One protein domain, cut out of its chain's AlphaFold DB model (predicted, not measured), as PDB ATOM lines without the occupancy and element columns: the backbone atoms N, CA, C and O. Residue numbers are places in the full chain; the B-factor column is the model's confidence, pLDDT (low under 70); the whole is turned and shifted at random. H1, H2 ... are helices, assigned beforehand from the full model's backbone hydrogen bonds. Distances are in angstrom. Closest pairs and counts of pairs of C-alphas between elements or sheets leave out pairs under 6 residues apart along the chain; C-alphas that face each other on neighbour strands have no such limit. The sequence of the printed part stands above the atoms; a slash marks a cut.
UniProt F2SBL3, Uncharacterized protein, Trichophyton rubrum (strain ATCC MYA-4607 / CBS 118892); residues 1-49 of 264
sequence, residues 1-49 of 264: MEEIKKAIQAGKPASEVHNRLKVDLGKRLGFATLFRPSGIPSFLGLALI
ATOM      1  N   MET A   1      23.672 -31.190   0.088       74.44
ATOM      2  CA  MET A   1      22.622 -30.344  -0.527       74.44
ATOM      3  C   MET A   1      23.060 -28.897  -0.701       74.44
ATOM      4  O   MET A   1      22.887 -28.377  -1.792       74.44
ATOM      5  N   GLU A   2      23.659 -28.260   0.308       89.94
ATOM      6  CA  GLU A   2      24.093 -26.855   0.206       89.94
ATOM      7  C   GLU A   2      25.111 -26.601  -0.918       89.94
ATOM      8  O   GLU A   2      24.965 -25.666  -1.696       89.94
ATOM      9  N   GLU A   3      26.096 -27.487  -1.085       90.19
ATOM     10  CA  GLU A   3      27.084 -27.374  -2.171       90.19
ATOM     11  C   GLU A   3      26.455 -27.475  -3.568       90.19
ATOM     12  O   GLU A   3      26.873 -26.774  -4.485       90.19
ATOM     13  N   ILE A   4      25.417 -28.304  -3.724       87.12
ATOM     14  CA  ILE A   4      24.675 -28.444  -4.985       87.12
ATOM     15  C   ILE A   4      23.904 -27.152  -5.273       87.12
ATOM     16  O   ILE A   4      23.971 -26.636  -6.383       87.12
ATOM     17  N   LYS A   5      23.226 -26.586  -4.264       89.56
ATOM     18  CA  LYS A   5      22.527 -25.299  -4.398       89.56
ATOM     19  C   LYS A   5      23.485 -24.180  -4.808       89.56
ATOM     20  O   LYS A   5      23.166 -23.428  -5.722       89.56
ATOM     21  N   LYS A   6      24.669 -24.113  -4.190       92.06
ATOM     22  CA  LYS A   6      25.715 -23.142  -4.546       92.06
ATOM     23  C   LYS A   6      26.209 -23.318  -5.981       92.06
ATOM     24  O   LYS A   6      26.402 -22.324  -6.671       92.06
ATOM     25  N   ALA A   7      26.389 -24.559  -6.444       89.00
ATOM     26  CA  ALA A   7      26.766 -24.828  -7.832       89.00
ATOM     27  C   ALA A   7      25.698 -24.327  -8.815       89.00
ATOM     28  O   ALA A   7      26.035 -23.588  -9.738       89.00
ATOM     29  N   ILE A   8      24.423 -24.635  -8.548       88.31
ATOM     30  CA  ILE A   8      23.285 -24.165  -9.352       88.31
ATOM     31  C   ILE A   8      23.239 -22.630  -9.386       88.31
ATOM     32  O   ILE A   8      23.147 -22.041 -10.457       88.31
ATOM     33  N   GLN A   9      23.356 -21.968  -8.230       90.50
ATOM     34  CA  GLN A   9      23.355 -20.501  -8.136       90.50
ATOM     35  C   GLN A   9      24.525 -19.852  -8.888       90.50
ATOM     36  O   GLN A   9      24.385 -18.747  -9.400       90.50
ATOM     37  N   ALA A  10      25.664 -20.537  -8.967       88.81
ATOM     38  CA  ALA A  10      26.842 -20.085  -9.698       88.81
ATOM     39  C   ALA A  10      26.817 -20.450 -11.197       88.81
ATOM     40  O   ALA A  10      27.822 -20.234 -11.874       88.81
ATOM     41  N   GLY A  11      25.728 -21.044 -11.709       84.44
ATOM     42  CA  GLY A  11      25.623 -21.499 -13.101       84.44
ATOM     43  C   GLY A  11      26.572 -22.651 -13.454       84.44
ATOM     44  O   GLY A  11      26.894 -22.850 -14.623       84.44
ATOM     45  N   LYS A  12      27.068 -23.389 -12.453       86.69
ATOM     46  CA  LYS A  12      27.942 -24.553 -12.653       86.69
ATOM     47  C   LYS A  12      27.107 -25.834 -12.759       86.69
ATOM     48  O   LYS A  12      26.087 -25.931 -12.071       86.69
ATOM     49  N   PRO A  13      27.550 -26.848 -13.530       86.94
ATOM     50  CA  PRO A  13      26.867 -28.137 -13.587       86.94
ATOM     51  C   PRO A  13      26.718 -28.751 -12.189       86.94
ATOM     52  O   PRO A  13      27.698 -29.036 -11.496       86.94
ATOM     53  N   ALA A  14      25.474 -28.959 -11.762       91.06
ATOM     54  CA  ALA A  14      25.161 -29.522 -10.452       91.06
ATOM     55  C   ALA A  14      25.656 -30.972 -10.334       91.06
ATOM     56  O   ALA A  14      26.034 -31.435  -9.252       91.06
ATOM     57  N   SER A  15      25.681 -31.672 -11.465       91.75
ATOM     58  CA  SER A  15      26.153 -33.045 -11.608       91.75
ATOM     59  C   SER A  15      27.616 -33.260 -11.229       91.75
ATOM     60  O   SER A  15      27.921 -34.305 -10.661       91.75
ATOM     61  N   GLU A  16      28.517 -32.300 -11.457       88.88
ATOM     62  CA  GLU A  16      29.922 -32.417 -11.032       88.88
ATOM     63  C   GLU A  16      30.023 -32.537  -9.507       88.88
ATOM     64  O   GLU A  16      30.660 -33.448  -8.969       88.88
ATOM     65  N   VAL A  17      29.320 -31.652  -8.792       89.88
ATOM     66  CA  VAL A  17      29.262 -31.672  -7.327       89.88
ATOM     67  C   VAL A  17      28.542 -32.923  -6.839       89.88
ATOM     68  O   VAL A  17      29.027 -33.595  -5.927       89.88
ATOM     69  N   HIS A  18      27.409 -33.263  -7.452       90.19
ATOM     70  CA  HIS A  18      26.629 -34.429  -7.056       90.19
ATOM     71  C   HIS A  18      27.412 -35.737  -7.245       90.19
ATOM     72  O   HIS A  18      27.420 -36.564  -6.338       90.19
ATOM     73  N   ASN A  19      28.137 -35.913  -8.354       88.62
ATOM     74  CA  ASN A  19      28.945 -37.112  -8.599       88.62
ATOM     75  C   ASN A  19      30.082 -37.265  -7.585       88.62
ATOM     76  O   ASN A  19      30.290 -38.368  -7.075       88.62
ATOM     77  N   ARG A  20      30.765 -36.172  -7.219       88.31
ATOM     78  CA  ARG A  20      31.766 -36.202  -6.138       88.31
ATOM     79  C   ARG A  20      31.137 -36.645  -4.812       88.31
ATOM     80  O   ARG A  20      31.628 -37.577  -4.180       88.31
ATOM     81  N   LEU A  21      30.021 -36.027  -4.423       87.94
ATOM     82  CA  LEU A  21      29.322 -36.358  -3.175       87.94
ATOM     83  C   LEU A  21      28.775 -37.795  -3.169       87.94
ATOM     84  O   LEU A  21      28.827 -38.461  -2.136       87.94
ATOM     85  N   LYS A  22      28.284 -38.291  -4.313       86.94
ATOM     86  CA  LYS A  22      27.765 -39.659  -4.482       86.94
ATOM     87  C   LYS A  22      28.839 -40.703  -4.183       86.94
ATOM     88  O   LYS A  22      28.549 -41.686  -3.504       86.94
ATOM     89  N   VAL A  23      30.073 -40.489  -4.644       85.81
ATOM     90  CA  VAL A  23      31.201 -41.396  -4.367       85.81
ATOM     91  C   VAL A  23      31.497 -41.458  -2.869       85.81
ATOM     92  O   VAL A  23      31.622 -42.551  -2.311       85.81
ATOM     93  N   ASP A  24      31.574 -40.307  -2.205       87.00
ATOM     94  CA  ASP A  24      31.877 -40.244  -0.773       87.00
ATOM     95  C   ASP A  24      30.754 -40.845   0.078       87.00
ATOM     96  O   ASP A  24      31.014 -41.623   1.001       87.00
ATOM     97  N   LEU A  25      29.498 -40.539  -0.257       87.62
ATOM     98  CA  LEU A  25      28.336 -41.093   0.429       87.62
ATOM     99  C   LEU A  25      28.238 -42.607   0.229       87.62
ATOM    100  O   LEU A  25      28.038 -43.330   1.202       87.62
ATOM    101  N   GLY A  26      28.438 -43.096  -0.997       87.00
ATOM    102  CA  GLY A  26      28.419 -44.526  -1.302       87.00
ATOM    103  C   GLY A  26      29.464 -45.305  -0.501       87.00
ATOM    104  O   GLY A  26      29.151 -46.357   0.050       87.00
ATOM    105  N   LYS A  27      30.680 -44.757  -0.343       87.62
ATOM    106  CA  LYS A  27      31.711 -45.346   0.532       87.62
ATOM    107  C   LYS A  27      31.241 -45.403   1.984       87.62
ATOM    108  O   LYS A  27      31.315 -46.460   2.605       87.62
ATOM    109  N   ARG A  28      30.730 -44.289   2.520       90.44
ATOM    110  CA  ARG A  28      30.247 -44.212   3.911       90.44
ATOM    111  C   ARG A  28      29.102 -45.189   4.175       90.44
ATOM    112  O   ARG A  28      29.147 -45.899   5.171       90.44
ATOM    113  N   LEU A  29      28.118 -45.259   3.278       89.81
ATOM    114  CA  LEU A  29      26.999 -46.198   3.375       89.81
ATOM    115  C   LEU A  29      27.465 -47.650   3.245       89.81
ATOM    116  O   LEU A  29      27.011 -48.500   4.008       89.81
ATOM    117  N   GLY A  30      28.405 -47.930   2.339       88.81
ATOM    118  CA  GLY A  30      29.034 -49.244   2.215       88.81
ATOM    119  C   GLY A  30      29.655 -49.710   3.533       88.81
ATOM    120  O   GLY A  30      29.330 -50.795   4.006       88.81
ATOM    121  N   PHE A  31      30.460 -48.862   4.177       90.50
ATOM    122  CA  PHE A  31      31.036 -49.167   5.492       90.50
ATOM    123  C   PHE A  31      29.975 -49.293   6.589       90.50
ATOM    124  O   PHE A  31      29.979 -50.267   7.338       90.50
ATOM    125  N   ALA A  32      29.037 -48.347   6.664       91.38
ATOM    126  CA  ALA A  32      28.000 -48.324   7.697       91.38
ATOM    127  C   ALA A  32      27.046 -49.529   7.633       91.38
ATOM    128  O   ALA A  32      26.369 -49.843   8.608       91.38
ATOM    129  N   THR A  33      26.971 -50.205   6.485       92.69
ATOM    130  CA  THR A  33      26.089 -51.357   6.267       92.69
ATOM    131  C   THR A  33      26.842 -52.679   6.128       92.69
ATOM    132  O   THR A  33      26.218 -53.692   5.826       92.69
ATOM    133  N   LEU A  34      28.158 -52.699   6.369       88.00
ATOM    134  CA  LEU A  34      28.989 -53.886   6.159       88.00
ATOM    135  C   LEU A  34      28.591 -55.063   7.065       88.00
ATOM    136  O   LEU A  34      28.595 -56.204   6.618       88.00
ATOM    137  N   PHE A  35      28.210 -54.782   8.313       88.94
ATOM    138  CA  PHE A  35      27.915 -55.790   9.340       88.94
ATOM    139  C   PHE A  35      26.416 -55.912   9.643       88.94
ATOM    140  O   PHE A  35      26.006 -56.020  10.800       88.94
ATOM    141  N   ARG A  36      25.568 -55.835   8.612       87.50
ATOM    142  CA  ARG A  36      24.126 -56.045   8.785       87.50
ATOM    143  C   ARG A  36      23.829 -57.499   9.196       87.50
ATOM    144  O   ARG A  36      24.571 -58.399   8.803       87.50
ATOM    145  N   PRO A  37      22.759 -57.735   9.980       90.44
ATOM    146  CA  PRO A  37      22.315 -59.086  10.308       90.44
ATOM    147  C   PRO A  37      22.085 -59.942   9.059       90.44
ATOM    148  O   PRO A  37      21.742 -59.424   7.994       90.44
ATOM    149  N   SER A  38      22.220 -61.260   9.213       85.44
ATOM    150  CA  SER A  38      21.916 -62.218   8.146       85.44
ATOM    151  C   SER A  38      20.509 -61.990   7.581       85.44
ATOM    152  O   SER A  38      19.565 -61.752   8.333       85.44
ATOM    153  N   GLY A  39      20.380 -62.036   6.254       83.88
ATOM    154  CA  GLY A  39      19.127 -61.766   5.542       83.88
ATOM    155  C   GLY A  39      18.829 -60.285   5.277       83.88
ATOM    156  O   GLY A  39      17.924 -59.995   4.501       83.88
ATOM    157  N   ILE A  40      19.594 -59.347   5.849       87.06
ATOM    158  CA  ILE A  40      19.481 -57.915   5.542       87.06
ATOM    159  C   ILE A  40      20.661 -57.512   4.648       87.06
ATOM    160  O   ILE A  40      21.803 -57.504   5.118       87.06
ATOM    161  N   PRO A  41      20.431 -57.169   3.370       86.50
ATOM    162  CA  PRO A  41      21.520 -56.823   2.467       86.50
ATOM    163  C   PRO A  41      22.228 -55.534   2.910       86.50
ATOM    164  O   PRO A  41      21.612 -54.581   3.395       86.50
ATOM    165  N   SER A  42      23.547 -55.492   2.716       90.00
ATOM    166  CA  SER A  42      24.318 -54.250   2.824       90.00
ATOM    167  C   SER A  42      23.983 -53.309   1.665       90.00
ATOM    168  O   SER A  42      23.343 -53.705   0.694       90.00
ATOM    169  N   PHE A  43      24.464 -52.066   1.709       87.75
ATOM    170  CA  PHE A  43      24.338 -51.130   0.590       87.75
ATOM    171  C   PHE A  43      24.921 -51.716  -0.708       87.75
ATOM    172  O   PHE A  43      24.310 -51.615  -1.768       87.75
ATOM    173  N   LEU A  44      26.072 -52.390  -0.612       84.12
ATOM    174  CA  LEU A  44      26.657 -53.093  -1.753       84.12
ATOM    175  C   LEU A  44      25.828 -54.323  -2.143       84.12
ATOM    176  O   LEU A  44      25.646 -54.570  -3.326       84.12
ATOM    177  N   GLY A  45      25.306 -55.067  -1.164       85.75
ATOM    178  CA  GLY A  45      24.425 -56.209  -1.415       85.75
ATOM    179  C   GLY A  45      23.175 -55.817  -2.200       85.75
ATOM    180  O   GLY A  45      22.854 -56.475  -3.183       85.75
ATOM    181  N   LEU A  46      22.532 -54.704  -1.831       86.25
ATOM    182  CA  LEU A  46      21.392 -54.142  -2.560       86.25
ATOM    183  C   LEU A  46      21.767 -53.798  -4.001       86.25
ATOM    184  O   LEU A  46      21.074 -54.215  -4.919       86.25
ATOM    185  N   ALA A  47      22.899 -53.120  -4.213       83.75
ATOM    186  CA  ALA A  47      23.369 -52.763  -5.553       83.75
ATOM    187  C   ALA A  47      23.642 -53.980  -6.461       83.75
ATOM    188  O   ALA A  47      23.673 -53.837  -7.683       83.75
ATOM    189  N   LEU A  48      23.844 -55.173  -5.893       85.31
ATOM    190  CA  LEU A  48      24.061 -56.400  -6.659       85.31
ATOM    191  C   LEU A  48      22.758 -57.089  -7.078       85.31
ATOM    192  O   LEU A  48      22.768 -57.779  -8.087       85.31
ATOM    193  N   ILE A  49      21.645 -56.901  -6.370       83.62
ATOM    194  CA  ILE A  49      20.376 -57.616  -6.635       83.62
ATOM    195  C   ILE A  49      19.267 -56.707  -7.189       83.62
ATOM    196  O   ILE A  49      18.089 -57.037  -7.112       83.62
TER     197      ILE A  49
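What this domain is: This is residues 1 to 49 of the 264 residues of an uncharacterized protein of Trichophyton rubrum (strain ATCC MYA-4607 / CBS 118892) (UniProt F2SBL3). One long helix, H2, makes most of a rod; the short H1 folds back beside its first end as a helical hairpin, and the short H3 stands crosswise near its other end, where loop residues 35 to 40 stick out. The printed part has 49 residues with three named helices, H1, H2, H3 along the chain, and no named strand: all helix. It is only just extended, close to loose, with a radius of gyration of the C-alphas of 14.8 A and spans of 46 by 18 by 11 A.

How they stand to each other: Start at H2, residues 14 to 32. With residues 14 to 18 alone it touches H1, residues 2 to 9, at a shallow tilt of 13 degrees, opposite ways; the closest C-alphas, of Ile 4 and Ala 14, are 5.6 A apart. With residues 26 to 30 alone it touches H3, residues 43 to 48, about perpendicular at 76 degrees; the closest C-alphas, of Gly 30 and Phe 43, are 5.3 A apart. H1 and H3 are apart. In H1, H2 and H3 every O i to N i+4 pair is within hydrogen-bond range.

Where its parts are: Find C-alpha 14 at (25.161, -29.522, -10.452); from there H2 runs 26.3 A to C-alpha 32 at (28.000, -48.324, 7.697). H1 begins at C-alpha 2 and spans 10.5 A; H3 spans 9.0 A, ending at C-alpha 48 at (24.061, -56.400, -6.659).

The domain as a whole: The C-alphas farthest apart, of Gly 11 and Ser 38, are 46.1 A apart. The printed part has no cut; link H1 to H2 is tight, H2 to H3 short. Mean pLDDT of the printed part is 87.8, and no printed residue is under 70.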